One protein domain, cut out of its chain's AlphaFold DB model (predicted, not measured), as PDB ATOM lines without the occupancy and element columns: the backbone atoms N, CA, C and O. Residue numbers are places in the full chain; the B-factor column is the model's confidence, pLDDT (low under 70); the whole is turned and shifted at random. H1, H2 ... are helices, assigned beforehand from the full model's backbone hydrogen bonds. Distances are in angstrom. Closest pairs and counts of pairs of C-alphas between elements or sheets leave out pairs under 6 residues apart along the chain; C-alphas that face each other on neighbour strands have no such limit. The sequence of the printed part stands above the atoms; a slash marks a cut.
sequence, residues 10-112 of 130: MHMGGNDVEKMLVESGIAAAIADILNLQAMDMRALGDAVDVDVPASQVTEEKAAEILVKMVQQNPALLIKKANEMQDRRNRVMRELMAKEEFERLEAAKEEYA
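This is residues 10 to 112 of the 130 residues of an uncharacterized protein of Haloarcula sp. Atlit-47R (UniProt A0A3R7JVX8). Two long helices, H2 and H4, run the same way and converge as a narrow V, touching near their last residues, while H3 crosses the wide end of the V and closes a long, loose triangle. H1 packs on H3 at that end, and at the other end H5 folds back from H4 as an arm whose last part, with residues 111 and 112, sticks out free. The printed part has 103 residues with five named helices, in the order H1 H2 H3 H4 H5, and no named strand; the class is all helix. It is loose, with a radius of gyration of the C-alphas of 16.5 A, and elongated, spanning 50 by 28 by 17 A.

H1 is residues 14 to 23, 14.4 A from first to last C-alpha, and begins with C-alpha 14 at (36.598, 48.625, 25.086). H2 is residues 26 to 46, 30.3 A long. H3 is residues 59 to 71, 18.1 A long, with C-alpha 59 at (29.911, 43.092, 37.989). H4, residues 74 to 95, is the longest helix by residues and measures 31.9 A. H5 is residues 98 to 110, 18.4 A long, and ends with C-alpha 110 at (1.554, 33.427, 23.172).

H1 touches H3, the hub, which touches three helices; the closest C-alphas, of Glu 18 and Ala 63, are 5.4 A apart, and the two run opposite ways at a steep tilt of 48 degrees. H1 and H2 are close but not clearly touching, about perpendicular at 77 degrees, the closest C-alphas being those of Leu 21 and Ala 27 at 5.4 A. H2 touches H3 with residues 27 to 31 alone, at a steep tilt of 66 degrees, opposite ways; the closest C-alphas, of Ala 28 and Glu 59, are 4.7 A apart. Residues 41 to 45 of H2 alone touch residues 88 to 91 of H4, closest at the C-alphas of Met 41 and Arg 88, 6.4 A, at a shallow tilt of 21 degrees, the same way. Residues 65 to 69 of H3 touch residues 74 to 77 of H4, with the C-alphas of Met 69 and Leu 77 closest at 6.7 A and a steep tilt of 54 degrees, opposite ways. H4 and H5 are close but not clearly touching, with the C-alphas of Arg 93 and Phe 101 closest at 6.4 A. H5 is apart from H1, H2 and H3. In H1, H2, H3, H4 and H5 every O i to N i+4 pair is within hydrogen-bond range.

The C-alphas farthest apart, of His 11 and Ala 97, are 50.7 A apart. The printed part has no cut. The link from H2 to H3, residues 47 to 58, is long. The mean pLDDT of the printed part is 71.9, and 35 residues are under 70, among them residues 10 to 15, 69 to 82 and 107 to 112.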
ATOM      1  N   MET A  10      30.061  53.910  21.209       59.16
ATOM      2  CA  MET A  10      30.595  53.407  19.929       59.16
ATOM      3  C   MET A  10      31.945  54.031  19.535       59.16
ATOM      4  O   MET A  10      32.657  53.464  18.714       59.16
ATOM      5  N   HIS A  11      32.301  55.188  20.104       64.56
ATOM      6  CA  HIS A  11      33.554  55.897  19.816       64.56
ATOM      7  C   HIS A  11      34.609  55.719  20.923       64.56
ATOM      8  O   HIS A  11      35.704  56.270  20.824       64.56
ATOM      9  N   MET A  12      34.282  54.974  21.984       62.31
ATOM     10  CA  MET A  12      35.153  54.714  23.131       62.31
ATOM     11  C   MET A  12      35.860  53.360  22.984       62.31
ATOM     12  O   MET A  12      35.299  52.405  22.441       62.31
ATOM     13  N   GLY A  13      37.097  53.257  23.482       64.88
ATOM     14  CA  GLY A  13      37.804  51.977  23.550       64.88
ATOM     15  C   GLY A  13      37.091  50.995  24.489       64.88
ATOM     16  O   GLY A  13      36.402  51.414  25.415       64.88
ATOM     17  N   GLY A  14      37.246  49.680  24.273       64.25
ATOM     18  CA  GLY A  14      36.598  48.625  25.086       64.25
ATOM     19  C   GLY A  14      36.718  48.821  26.591       64.25
ATOM     20  O   GLY A  14      35.716  48.767  27.298       64.25
ATOM     21  N   ASN A  15      37.912  49.183  27.050       69.06
ATOM     22  CA  ASN A  15      38.182  49.413  28.467       69.06
ATOM     23  C   ASN A  15      37.460  50.655  29.025       69.06
ATOM     24  O   ASN A  15      37.099  50.678  30.199       69.06
ATOM     25  N   ASP A  16      37.216  51.679  28.202       72.56
ATOM     26  CA  ASP A  16      36.533  52.901  28.638       72.56
ATOM     27  C   ASP A  16      35.015  52.682  28.742       72.56
ATOM     28  O   ASP A  16      34.360  53.215  29.639       72.56
ATOM     29  N   VAL A  17      34.451  51.862  27.849       68.38
ATOM     30  CA  VAL A  17      33.040  51.445  27.896       68.38
ATOM     31  C   VAL A  17      32.787  50.544  29.103       68.38
ATOM     32  O   VAL A  17      31.787  50.726  29.797       68.38
ATOM     33  N   GLU A  18      33.704  49.614  29.384       68.38
ATOM     34  CA  GLU A  18      33.636  48.730  30.552       68.38
ATOM     35  C   GLU A  18      33.604  49.536  31.849       68.38
ATOM     36  O   GLU A  18      32.692  49.390  32.661       68.38
ATOM     37  N   LYS A  19      34.547  50.473  31.988       73.25
ATOM     38  CA  LYS A  19      34.634  51.354  33.149       73.25
ATOM     39  C   LYS A  19      33.370  52.195  33.332       73.25
ATOM     40  O   LYS A  19      32.866  52.296  34.445       73.25
ATOM     41  N   MET A  20      32.809  52.741  32.252       74.69
ATOM     42  CA  MET A  20      31.571  53.523  32.326       74.69
ATOM     43  C   MET A  20      30.354  52.671  32.740       74.69
ATOM     44  O   MET A  20      29.457  53.151  33.437       74.69
ATOM     45  N   LEU A  21      30.295  51.404  32.323       69.69
ATOM     46  CA  LEU A  21      29.217  50.479  32.694       69.69
ATOM     47  C   LEU A  21      29.262  50.085  34.173       69.69
ATOM     48  O   LEU A  21      28.203  49.966  34.793       69.69
ATOM     49  N   VAL A  22      30.466  49.937  34.724       70.88
ATOM     50  CA  VAL A  22      30.692  49.732  36.162       70.88
ATOM     51  C   VAL A  22      30.344  51.002  36.943       70.88
ATOM     52  O   VAL A  22      29.513  50.980  37.842       70.88
ATOM     53  N   GLU A  23      30.876  52.162  36.549       73.12
ATOM     54  CA  GLU A  23      30.634  53.432  37.260       73.12
ATOM     55  C   GLU A  23      29.162  53.878  37.238       73.12
ATOM     56  O   GLU A  23      28.699  54.555  38.155       73.12
ATOM     57  N   SER A  24      28.407  53.491  36.207       72.94
ATOM     58  CA  SER A  24      26.966  53.764  36.117       72.94
ATOM     59  C   SER A  24      26.094  52.787  36.915       72.94
ATOM     60  O   SER A  24      24.884  52.998  36.995       72.94
ATOM     61  N   GLY A  25      26.673  51.718  37.480       71.25
ATOM     62  CA  GLY A  25      25.955  50.664  38.203       71.25
ATOM     63  C   GLY A  25      25.092  49.759  37.315       71.25
ATOM     64  O   GLY A  25      24.376  48.890  37.814       71.25
ATOM     65  N   ILE A  26      25.141  49.940  35.992       73.00
ATOM     66  CA  ILE A  26      24.396  49.108  35.037       73.00
ATOM     67  C   ILE A  26      24.954  47.683  35.046       73.00
ATOM     68  O   ILE A  26      24.186  46.723  34.989       73.00
ATOM     69  N   ALA A  27      26.277  47.538  35.139       75.69
ATOM     70  CA  ALA A  27      26.922  46.235  35.208       75.69
ATOM     71  C   ALA A  27      26.524  45.465  36.482       75.69
ATOM     72  O   ALA A  27      26.145  44.298  36.377       75.69
ATOM     73  N   ALA A  28      26.498  46.128  37.645       69.75
ATOM     74  CA  ALA A  28      25.985  45.550  38.889       69.75
ATOM     75  C   ALA A  28      24.530  45.071  38.753       69.75
ATOM     76  O   ALA A  28      24.231  43.919  39.055       69.75
ATOM     77  N   ALA A  29      23.635  45.904  38.209       70.00
ATOM     78  CA  ALA A  29      22.228  45.535  38.043       70.00
ATOM     79  C   ALA A  29      22.034  44.309  37.130       70.00
ATOM     80  O   ALA A  29      21.185  43.455  37.388       70.00
ATOM     81  N   ILE A  30      22.825  44.196  36.059       78.19
ATOM     82  CA  ILE A  30      22.788  43.027  35.171       78.19
ATOM     83  C   ILE A  30      23.362  41.787  35.863       78.19
ATOM     84  O   ILE A  30      22.784  40.706  35.730       78.19
ATOM     85  N   ALA A  31      24.452  41.923  36.619       75.75
ATOM     86  CA  ALA A  31      24.998  40.830  37.417       75.75
ATOM     87  C   ALA A  31      23.964  40.306  38.430       75.75
ATOM     88  O   ALA A  31      23.761  39.095  38.515       75.75
ATOM     89  N   ASP A  32      23.248  41.197  39.119       73.81
ATOM     90  CA  ASP A  32      22.194  40.839  40.075       73.81
ATOM     91  C   ASP A  32      21.045  40.068  39.417       73.81
ATOM     92  O   ASP A  32      20.625  39.033  39.935       73.81
ATOM     93  N   ILE A  33      20.570  40.508  38.247       78.19
ATOM     94  CA  ILE A  33      19.516  39.803  37.498       78.19
ATOM     95  C   ILE A  33      19.970  38.389  37.113       78.19
ATOM     96  O   ILE A  33      19.221  37.426  37.292       78.19
ATOM     97  N   LEU A  34      21.196  38.247  36.601       78.31
ATOM     98  CA  LEU A  34      21.740  36.946  36.206       78.31
ATOM     99  C   LEU A  34      21.935  36.023  37.415       78.31
ATOM    100  O   LEU A  34      21.656  34.826  37.327       78.31
ATOM    101  N   ASN A  35      22.367  36.575  38.549       77.88
ATOM    102  CA  ASN A  35      22.518  35.838  39.800       77.88
ATOM    103  C   ASN A  35      21.170  35.393  40.366       77.88
ATOM    104  O   ASN A  35      21.050  34.241  40.776       77.88
ATOM    105  N   LEU A  36      20.147  36.252  40.333       76.44
ATOM    106  CA  LEU A  36      18.795  35.900  40.764       76.44
ATOM    107  C   LEU A  36      18.244  34.736  39.931       76.44
ATOM    108  O   LEU A  36      17.797  33.737  40.483       76.44
ATOM    109  N   GLN A  37      18.386  34.804  38.604       80.88
ATOM    110  CA  GLN A  37      17.996  33.704  37.718       80.88
ATOM    111  C   GLN A  37      18.772  32.411  38.009       80.88
ATOM    112  O   GLN A  37      18.214  31.316  37.936       80.88
ATOM    113  N   ALA A  38      20.061  32.516  38.337       77.31
ATOM    114  CA  ALA A  38      20.874  31.366  38.715       77.31
ATOM    115  C   ALA A  38      20.432  30.752  40.054       77.31
ATOM    116  O   ALA A  38      20.414  29.527  40.181       77.31
ATOM    117  N   MET A  39      20.032  31.582  41.022       75.06
ATOM    118  CA  MET A  39      19.459  31.141  42.296       75.06
ATOM    119  C   MET A  39      18.111  30.448  42.100       75.06
ATOM    120  O   MET A  39      17.922  29.364  42.645       75.06
ATOM    121  N   ASP A  40      17.220  31.006  41.279       77.94
ATOM    122  CA  ASP A  40      15.928  30.390  40.957       77.94
ATOM    123  C   ASP A  40      16.116  29.014  40.304       77.94
ATOM    124  O   ASP A  40      15.467  28.040  40.680       77.94
ATOM    125  N   MET A  41      17.058  28.895  39.360       73.12
ATOM    126  CA  MET A  41      17.387  27.608  38.738       73.12
ATOM    127  C   MET A  41      17.940  26.592  39.740       73.12
ATOM    128  O   MET A  41      17.622  25.410  39.634       73.12
ATOM    129  N   ARG A  42      18.763  27.036  40.695       73.94
ATOM    130  CA  ARG A  42      19.280  26.162  41.749       73.94
ATOM    131  C   ARG A  42      18.168  25.705  42.685       73.94
ATOM    132  O   ARG A  42      18.082  24.519  42.954       73.94
ATOM    133  N   ALA A  43      17.280  26.606  43.101       72.19
ATOM    134  CA  ALA A  43      16.129  26.262  43.932       72.19
ATOM    135  C   ALA A  43      15.191  25.258  43.237       72.19
ATOM    136  O   ALA A  43      14.685  24.342  43.880       72.19
ATOM    137  N   LEU A  44      14.996  25.396  41.920       77.81
ATOM    138  CA  LEU A  44      14.265  24.412  41.118       77.81
ATOM    139  C   LEU A  44      14.984  23.056  41.090       77.81
ATOM    140  O   LEU A  44      14.334  22.037  41.284       77.81
ATOM    141  N   GLY A  45      16.304  23.038  40.892       72.69
ATOM    142  CA  GLY A  45      17.108  21.812  40.938       72.69
ATOM    143  C   GLY A  45      17.114  21.126  42.310       72.69
ATOM    144  O   GLY A  45      16.937  19.917  42.399       72.69
ATOM    145  N   ASP A  46      17.222  21.885  43.399       74.38
ATOM    146  CA  ASP A  46      17.206  21.336  44.761       74.38
ATOM    147  C   ASP A  46      15.849  20.681  45.087       74.38
ATOM    148  O   ASP A  46      15.795  19.650  45.756       74.38
ATOM    149  N   ALA A  47      14.742  21.238  44.579       72.69
ATOM    150  CA  ALA A  47      13.393  20.713  44.809       72.69
ATOM    151  C   ALA A  47      13.155  19.311  44.214       72.69
ATOM    152  O   ALA A  47      12.161  18.664  44.548       72.69
ATOM    153  N   VAL A  48      14.044  18.846  43.338       75.50
ATOM    154  CA  VAL A  48      13.906  17.584  42.592       75.50
ATOM    155  C   VAL A  48      15.178  16.739  42.590       75.50
ATOM    156  O   VAL A  48      15.307  15.824  41.781       75.50
ATOM    157  N   ASP A  49      16.114  17.057  43.484       81.56
ATOM    158  CA  ASP A  49      17.381  16.338  43.644       81.56
ATOM    159  C   ASP A  49      18.283  16.362  42.385       81.56
ATOM    160  O   ASP A  49      19.025  15.421  42.100       81.56
ATOM    161  N   VAL A  50      18.231  17.458  41.616       78.25
ATOM    162  CA  VAL A  50      19.112  17.723  40.467       78.25
ATOM    163  C   VAL A  50      20.107  18.820  40.832       78.25
ATOM    164  O   VAL A  50      19.740  19.982  41.003       78.25
ATOM    165  N   ASP A  51      21.396  18.478  40.883       79.94
ATOM    166  CA  ASP A  51      22.454  19.459  41.146       79.94
ATOM    167  C   ASP A  51      22.642  20.402  39.945       79.94
ATOM    168  O   ASP A  51      23.145  20.027  38.879       79.94
ATOM    169  N   VAL A  52      22.234  21.660  40.122       73.94
ATOM    170  CA  VAL A  52      22.407  22.725  39.134       73.94
ATOM    171  C   VAL A  52      23.572  23.624  39.568       73.94
ATOM    172  O   VAL A  52      23.376  24.542  40.367       73.94
ATOM    173  N   PRO A  53      24.784  23.463  38.991       69.50
ATOM    174  CA  PRO A  53      25.900  24.355  39.296       69.50
ATOM    175  C   PRO A  53      25.612  25.808  38.885       69.50
ATOM    176  O   PRO A  53      25.582  26.130  37.693       69.50
ATOM    177  N   ALA A  54      25.417  26.690  39.859       69.06
ATOM    178  CA  ALA A  54      25.220  28.123  39.665       69.06
ATOM    179  C   ALA A  54      26.494  28.877  40.069       69.06
ATOM    180  O   ALA A  54      26.811  28.984  41.253       69.06
ATOM    181  N   SER A  55      27.235  29.389  39.085       76.25
ATOM    182  CA  SER A  55      28.375  30.273  39.340       76.25
ATOM    183  C   SER A  55      27.892  31.713  39.432       76.25
ATOM    184  O   SER A  55      27.157  32.168  38.554       76.25
ATOM    185  N   GLN A  56      28.335  32.431  40.463       78.31
ATOM    186  CA  GLN A  56      28.035  33.849  40.617       78.31
ATOM    187  C   GLN A  56      28.654  34.651  39.463       78.31
ATOM    188  O   GLN A  56      29.834  34.501  39.137       78.31
ATOM    189  N   VAL A  57      27.847  35.509  38.853       82.81
ATOM    190  CA  VAL A  57      28.270  36.515  37.884       82.81
ATOM    191  C   VAL A  57      28.703  37.756  38.654       82.81
ATOM    192  O   VAL A  57      27.936  38.289  39.456       82.81
ATOM    193  N   THR A  58      29.937  38.202  38.428       85.19
ATOM    194  CA  THR A  58      30.444  39.454  39.003       85.19
ATOM    195  C   THR A  58      30.067  40.644  38.129       85.19
ATOM    196  O   THR A  58      29.743  40.489  36.946       85.19
ATOM    197  N   GLU A  59      30.139  41.839  38.704       82.50
ATOM    198  CA  GLU A  59      29.911  43.092  37.989       82.50
ATOM    199  C   GLU A  59      30.867  43.249  36.795       82.50
ATOM    200  O   GLU A  59      30.425  43.553  35.689       82.50
ATOM    201  N   GLU A  60      32.152  42.939  36.966       79.06
ATOM    202  CA  GLU A  60      33.152  43.004  35.894       79.06
ATOM    203  C   GLU A  60      32.803  42.036  34.762       79.06
ATOM    204  O   GLU A  60      32.908  42.368  33.582       79.06
ATOM    205  N   LYS A  61      32.307  40.839  35.102       80.56
ATOM    206  CA  LYS A  61      31.899  39.867  34.090       80.56
ATOM    207  C   LYS A  61      30.667  40.330  33.316       80.56
ATOM    208  O   LYS A  61      30.584  40.100  32.109       80.56
ATOM    209  N   ALA A  62      29.719  40.975  33.992       80.81
ATOM    210  CA  ALA A  62      28.562  41.584  33.349       80.81
ATOM    211  C   ALA A  62      28.978  42.756  32.443       80.81
ATOM    212  O   ALA A  62      28.508  42.835  31.307       80.81
ATOM    213  N   ALA A  63      29.910  43.604  32.889       79.31
ATOM    214  CA  ALA A  63      30.475  44.684  32.085       79.31
ATOM    215  C   ALA A  63      31.172  44.145  30.823       79.31
ATOM    216  O   ALA A  63      30.869  44.605  29.726       79.31
ATOM    217  N   GLU A  64      32.003  43.104  30.939       79.31
ATOM    218  CA  GLU A  64      32.664  42.443  29.801       79.31
ATOM    219  C   GLU A  64      31.644  41.931  28.763       79.31
ATOM    220  O   GLU A  64      31.831  42.090  27.552       79.31
ATOM    221  N   ILE A  65      30.545  41.317  29.221       76.12
ATOM    222  CA  ILE A  65      29.464  40.832  28.347       76.12
ATOM    223  C   ILE A  65      28.806  42.006  27.611       76.12
ATOM    224  O   ILE A  65      28.620  41.940  26.395       76.12
ATOM    225  N   LEU A  66      28.495  43.086  28.327       76.44
ATOM    226  CA  LEU A  66      27.854  44.280  27.775       76.44
ATOM    227  C   LEU A  66      28.763  45.025  26.786       76.44
ATOM    228  O   LEU A  66      28.303  45.444  25.726       76.44
ATOM    229  N   VAL A  67      30.061  45.136  27.067       77.19
ATOM    230  CA  VAL A  67      31.043  45.725  26.142       77.19
ATOM    231  C   VAL A  67      31.110  44.918  24.850       77.19
ATOM    232  O   VAL A  67      31.044  45.489  23.762       77.19
ATOM    233  N   LYS A  68      31.151  43.584  24.942       70.88
ATOM    234  CA  LYS A  68      31.146  42.701  23.763       70.88
ATOM    235  C   LYS A  68      29.877  42.844  22.922       70.88
ATOM    236  O   LYS A  68      29.959  42.748  21.695       70.88
ATOM    237  N   MET A  69      28.732  43.111  23.551       69.94
ATOM    238  CA  MET A  69      27.492  43.425  22.834       69.94
ATOM    239  C   MET A  69      27.557  44.758  22.097       69.94
ATOM    240  O   MET A  69      27.138  44.826  20.947       69.94
ATOM    241  N   VAL A  70      28.048  45.806  22.765       66.19
ATOM    242  CA  VAL A  70      28.111  47.161  22.203       66.19
ATOM    243  C   VAL A  70      29.138  47.242  21.077       66.19
ATOM    244  O   VAL A  70      28.931  47.979  20.118       66.19
ATOM    245  N   GLN A  71      30.239  46.498  21.185       65.25
ATOM    246  CA  GLN A  71      31.378  46.698  20.303       65.25
ATOM    247  C   GLN A  71      31.442  45.749  19.111       65.25
ATOM    248  O   GLN A  71      31.910  46.192  18.066       65.25
ATOM    249  N   GLN A  72      31.067  44.465  19.223       59.75
ATOM    250  CA  GLN A  72      31.462  43.509  18.168       59.75
ATOM    251  C   GLN A  72      30.551  42.305  17.930       59.75
ATOM    252  O   GLN A  72      30.575  41.767  16.824       59.75
ATOM    253  N   ASN A  73      29.794  41.810  18.914       62.66
ATOM    254  CA  ASN A  73      29.072  40.554  18.707       62.66
ATOM    255  C   ASN A  73      27.814  40.413  19.583       62.66
ATOM    256  O   ASN A  73      27.853  39.728  20.613       62.66
ATOM    257  N   PRO A  74      26.672  40.991  19.165       59.66
ATOM    258  CA  PRO A  74      25.391  40.787  19.846       59.66
ATOM    259  C   PRO A  74      24.977  39.306  19.898       59.66
ATOM    260  O   PRO A  74      24.272  38.898  20.825       59.66
ATOM    261  N   ALA A  75      25.477  38.464  18.983       61.78
ATOM    262  CA  ALA A  75      25.203  37.030  19.002       61.78
ATOM    263  C   ALA A  75      25.805  36.322  20.229       61.78
ATOM    264  O   ALA A  75      25.341  35.243  20.592       61.78
ATOM    265  N   LEU A  76      26.790  36.916  20.917       61.69
ATOM    266  CA  LEU A  76      27.353  36.340  22.140       61.69
ATOM    267  C   LEU A  76      26.383  36.429  23.330       61.69
ATOM    268  O   LEU A  76      26.295  35.475  24.104       61.69
ATOM    269  N   LEU A  77      25.633  37.531  23.463       64.19
ATOM    270  CA  LEU A  77      24.582  37.638  24.481       64.19
ATOM    271  C   LEU A  77      23.441  36.682  24.153       64.19
ATOM    272  O   LEU A  77      23.000  35.946  25.029       64.19
ATOM    273  N   ILE A  78      23.017  36.645  22.888       65.06
ATOM    274  CA  ILE A  78      21.968  35.725  22.441       65.06
ATOM    275  C   ILE A  78      22.375  34.280  22.741       65.06
ATOM    276  O   ILE A  78      21.605  33.528  23.328       65.06
ATOM    277  N   LYS A  79      23.626  33.908  22.445       67.19
ATOM    278  CA  LYS A  79      24.172  32.595  22.792       67.19
ATOM    279  C   LYS A  79      24.112  32.324  24.296       67.19
ATOM    280  O   LYS A  79      23.687  31.244  24.687       67.19
ATOM    281  N   LYS A  80      24.511  33.278  25.143       66.94
ATOM    282  CA  LYS A  80      24.487  33.107  26.606       66.94
ATOM    283  C   LYS A  80      23.070  33.016  27.170       66.94
ATOM    284  O   LYS A  80      22.817  32.164  28.017       66.94
ATOM    285  N   ALA A  81      22.148  33.829  26.664       65.44
ATOM    286  CA  ALA A  81      20.736  33.767  27.017       65.44
ATOM    287  C   ALA A  81      20.120  32.419  26.608       65.44
ATOM    288  O   ALA A  81      19.453  31.783  27.421       65.44
ATOM    289  N   ASN A  82      20.422  31.938  25.398       67.44
ATOM    290  CA  ASN A  82      19.960  30.639  24.913       67.44
ATOM    291  C   ASN A  82      20.552  29.485  25.740       67.44
ATOM    292  O   ASN A  82      19.809  28.608  26.163       67.44
ATOM    293  N   GLU A  83      21.845  29.522  26.081       71.75
ATOM    294  CA  GLU A  83      22.474  28.528  26.969       71.75
ATOM    295  C   GLU A  83      21.792  28.465  28.351       71.75
ATOM    296  O   GLU A  83      21.566  27.375  28.887       71.75
ATOM    297  N   MET A  84      21.436  29.620  28.929       66.50
ATOM    298  CA  MET A  84      20.699  29.693  30.198       66.50
ATOM    299  C   MET A  84      19.266  29.170  30.055       66.50
ATOM    300  O   MET A  84      18.802  28.397  30.895       66.50
ATOM    301  N   GLN A  85      18.578  29.539  28.975       69.62
ATOM    302  CA  GLN A  85      17.219  29.093  28.694       69.62
ATOM    303  C   GLN A  85      17.147  27.580  28.458       69.62
ATOM    304  O   GLN A  85      16.265  26.925  29.009       69.62
ATOM    305  N   ASP A  86      18.098  27.006  27.724       75.69
ATOM    306  CA  ASP A  86      18.204  25.562  27.492       75.69
ATOM    307  C   ASP A  86      18.470  24.801  28.786       75.69
ATOM    308  O   ASP A  86      17.968  23.695  29.005       75.69
ATOM    309  N   ARG A  87      19.282  25.381  29.671       71.81
ATOM    310  CA  ARG A  87      19.547  24.802  30.983       71.81
ATOM    311  C   ARG A  87      18.298  24.799  31.857       71.81
ATOM    312  O   ARG A  87      17.954  23.750  32.391       71.81
ATOM    313  N   ARG A  88      17.581  25.922  31.924       72.25
ATOM    314  CA  ARG A  88      16.294  26.023  32.623       72.25
ATOM    315  C   ARG A  88      15.260  25.059  32.042       72.25
ATOM    316  O   ARG A  88      14.572  24.381  32.790       72.25
ATOM    317  N   ASN A  89      15.152  24.980  30.717       74.31
ATOM    318  CA  ASN A  89      14.192  24.106  30.046       74.31
ATOM    319  C   ASN A  89      14.498  22.619  30.283       74.31
ATOM    320  O   ASN A  89      13.561  21.843  30.428       74.31
ATOM    321  N   ARG A  90      15.775  22.219  30.359       78.00
ATOM    322  CA  ARG A  90      16.158  20.853  30.758       78.00
ATOM    323  C   ARG A  90      15.682  20.522  32.164       78.00
ATOM    324  O   ARG A  90      14.975  19.538  32.317       78.00
ATOM    325  N   VAL A  91      15.984  21.394  33.126       73.00
ATOM    326  CA  VAL A  91      15.496  21.249  34.502       73.00
ATOM    327  C   VAL A  91      13.969  21.155  34.485       73.00
ATOM    328  O   VAL A  91      13.428  20.137  34.875       73.00
ATOM    329  N   MET A  92      13.248  22.118  33.901       71.69
ATOM    330  CA  MET A  92      11.776  22.087  33.870       71.69
ATOM    331  C   MET A  92      11.179  20.832  33.211       71.69
ATOM    332  O   MET A  92      10.145  20.361  33.671       71.69
ATOM    333  N   ARG A  93      11.812  20.256  32.180       77.44
ATOM    334  CA  ARG A  93      11.367  18.980  31.582       77.44
ATOM    335  C   ARG A  93      11.525  17.787  32.515       77.44
ATOM    336  O   ARG A  93      10.774  16.829  32.385       77.44
ATOM    337  N   GLU A  94      12.516  17.825  33.394       74.00
ATOM    338  CA  GLU A  94      12.736  16.792  34.405       74.00
ATOM    339  C   GLU A  94      11.770  16.957  35.595       74.00
ATOM    340  O   GLU A  94      11.451  15.965  36.244       74.00
ATOM    341  N   LEU A  95      11.266  18.177  35.855       68.00
ATOM    342  CA  LEU A  95      10.477  18.481  37.065       68.00
ATOM    343  C   LEU A  95       8.971  18.487  36.823       68.00
ATOM    344  O   LEU A  95       8.195  18.159  37.717       68.00
ATOM    345  N   MET A  96       8.552  18.965  35.654       75.38
ATOM    346  CA  MET A  96       7.148  19.217  35.352       75.38
ATOM    347  C   MET A  96       6.538  18.020  34.634       75.38
ATOM    348  O   MET A  96       7.189  17.364  33.816       75.38
ATOM    349  N   ALA A  97       5.250  17.774  34.878       78.38
ATOM    350  CA  ALA A  97       4.503  16.853  34.035       78.38
ATOM    351  C   ALA A  97       4.562  17.342  32.580       78.38
ATOM    352  O   ALA A  97       4.543  18.547  32.307       78.38
ATOM    353  N   LYS A  98       4.622  16.407  31.628       78.19
ATOM    354  CA  LYS A  98       4.774  16.732  30.205       78.19
ATOM    355  C   LYS A  98       3.714  17.735  29.726       78.19
ATOM    356  O   LYS A  98       4.072  18.705  29.063       78.19
ATOM    357  N   GLU A  99       2.449  17.568  30.123       74.56
ATOM    358  CA  GLU A  99       1.378  18.506  29.757       74.56
ATOM    359  C   GLU A  99       1.536  19.901  30.396       74.56
ATOM    360  O   GLU A  99       1.047  20.898  29.864       74.56
ATOM    361  N   GLU A 100       2.192  20.018  31.551       71.25
ATOM    362  CA  GLU A 100       2.486  21.313  32.179       71.25
ATOM    363  C   GLU A 100       3.647  22.027  31.491       71.25
ATOM    364  O   GLU A 100       3.559  23.230  31.247       71.25
ATOM    365  N   PHE A 101       4.687  21.286  31.101       75.69
ATOM    366  CA  PHE A 101       5.786  21.833  30.312       75.69
ATOM    367  C   PHE A 101       5.307  22.314  28.932       75.69
ATOM    368  O   PHE A 101       5.657  23.410  28.500       75.69
ATOM    369  N   GLU A 102       4.459  21.533  28.256       77.06
ATOM    370  CA  GLU A 102       3.879  21.907  26.958       77.06
ATOM    371  C   GLU A 102       2.987  23.155  27.058       77.06
ATOM    372  O   GLU A 102       3.060  24.027  26.193       77.06
ATOM    373  N   ARG A 103       2.213  23.307  28.143       72.69
ATOM    374  CA  ARG A 103       1.442  24.537  28.408       72.69
ATOM    375  C   ARG A 103       2.332  25.748  28.666       72.69
ATOM    376  O   ARG A 103       2.003  26.842  28.219       72.69
ATOM    377  N   LEU A 104       3.448  25.566  29.367       71.44
ATOM    378  CA  LEU A 104       4.404  26.640  29.619       71.44
ATOM    379  C   LEU A 104       5.114  27.085  28.330       71.44
ATOM    380  O   LEU A 104       5.290  28.282  28.115       71.44
ATOM    381  N   GLU A 105       5.483  26.155  27.447       70.50
ATOM    382  CA  GLU A 105       6.029  26.493  26.126       70.50
ATOM    383  C   GLU A 105       4.983  27.178  25.228       70.50
ATOM    384  O   GLU A 105       5.303  28.188  24.605       70.50
ATOM    385  N   ALA A 106       3.723  26.729  25.244       72.19
ATOM    386  CA  ALA A 106       2.637  27.390  24.514       72.19
ATOM    387  C   ALA A 106       2.365  28.818  25.026       72.19
ATOM    388  O   ALA A 106       2.219  29.743  24.231       72.19
ATOM    389  N   ALA A 107       2.369  29.029  26.347       67.19
ATOM    390  CA  ALA A 107       2.229  30.360  26.937       67.19
ATOM    391  C   ALA A 107       3.408  31.274  26.565       67.19
ATOM    392  O   ALA A 107       3.227  32.459  26.296       67.19
ATOM    393  N   LYS A 108       4.636  30.741  26.505       64.06
ATOM    394  CA  LYS A 108       5.796  31.510  26.031       64.06
ATOM    395  C   LYS A 108       5.628  31.962  24.583       64.06
ATOM    396  O   LYS A 108       6.000  33.088  24.267       64.06
ATOM    397  N   GLU A 109       5.070  31.112  23.726       62.97
ATOM    398  CA  GLU A 109       4.775  31.447  22.333       62.97
ATOM    399  C   GLU A 109       3.674  32.519  22.230       62.97
ATOM    400  O   GLU A 109       3.836  33.491  21.493       62.97
ATOM    401  N   GLU A 110       2.629  32.427  23.059       57.03
ATOM    402  CA  GLU A 110       1.554  33.427  23.172       57.03
ATOM    403  C   GLU A 110       2.063  34.807  23.628       57.03
ATOM    404  O   GLU A 110       1.671  35.834  23.072       57.03
ATOM    405  N   TYR A 111       2.981  34.848  24.599       54.47
ATOM    406  CA  TYR A 111       3.582  36.090  25.101       54.47
ATOM    407  C   TYR A 111       4.809  36.561  24.302       54.47
ATOM    408  O   TYR A 111       5.493  37.491  24.734       54.47
ATOM    409  N   ALA A 112       5.113  35.933  23.158       53.19
ATOM    410  CA  ALA A 112       6.302  36.208  22.344       53.19
ATOM    411  C   ALA A 112       7.632  36.145  23.131       53.19
ATOM    412  O   ALA A 112       8.623  36.787  22.775       53.19
TER     413      ALA A 112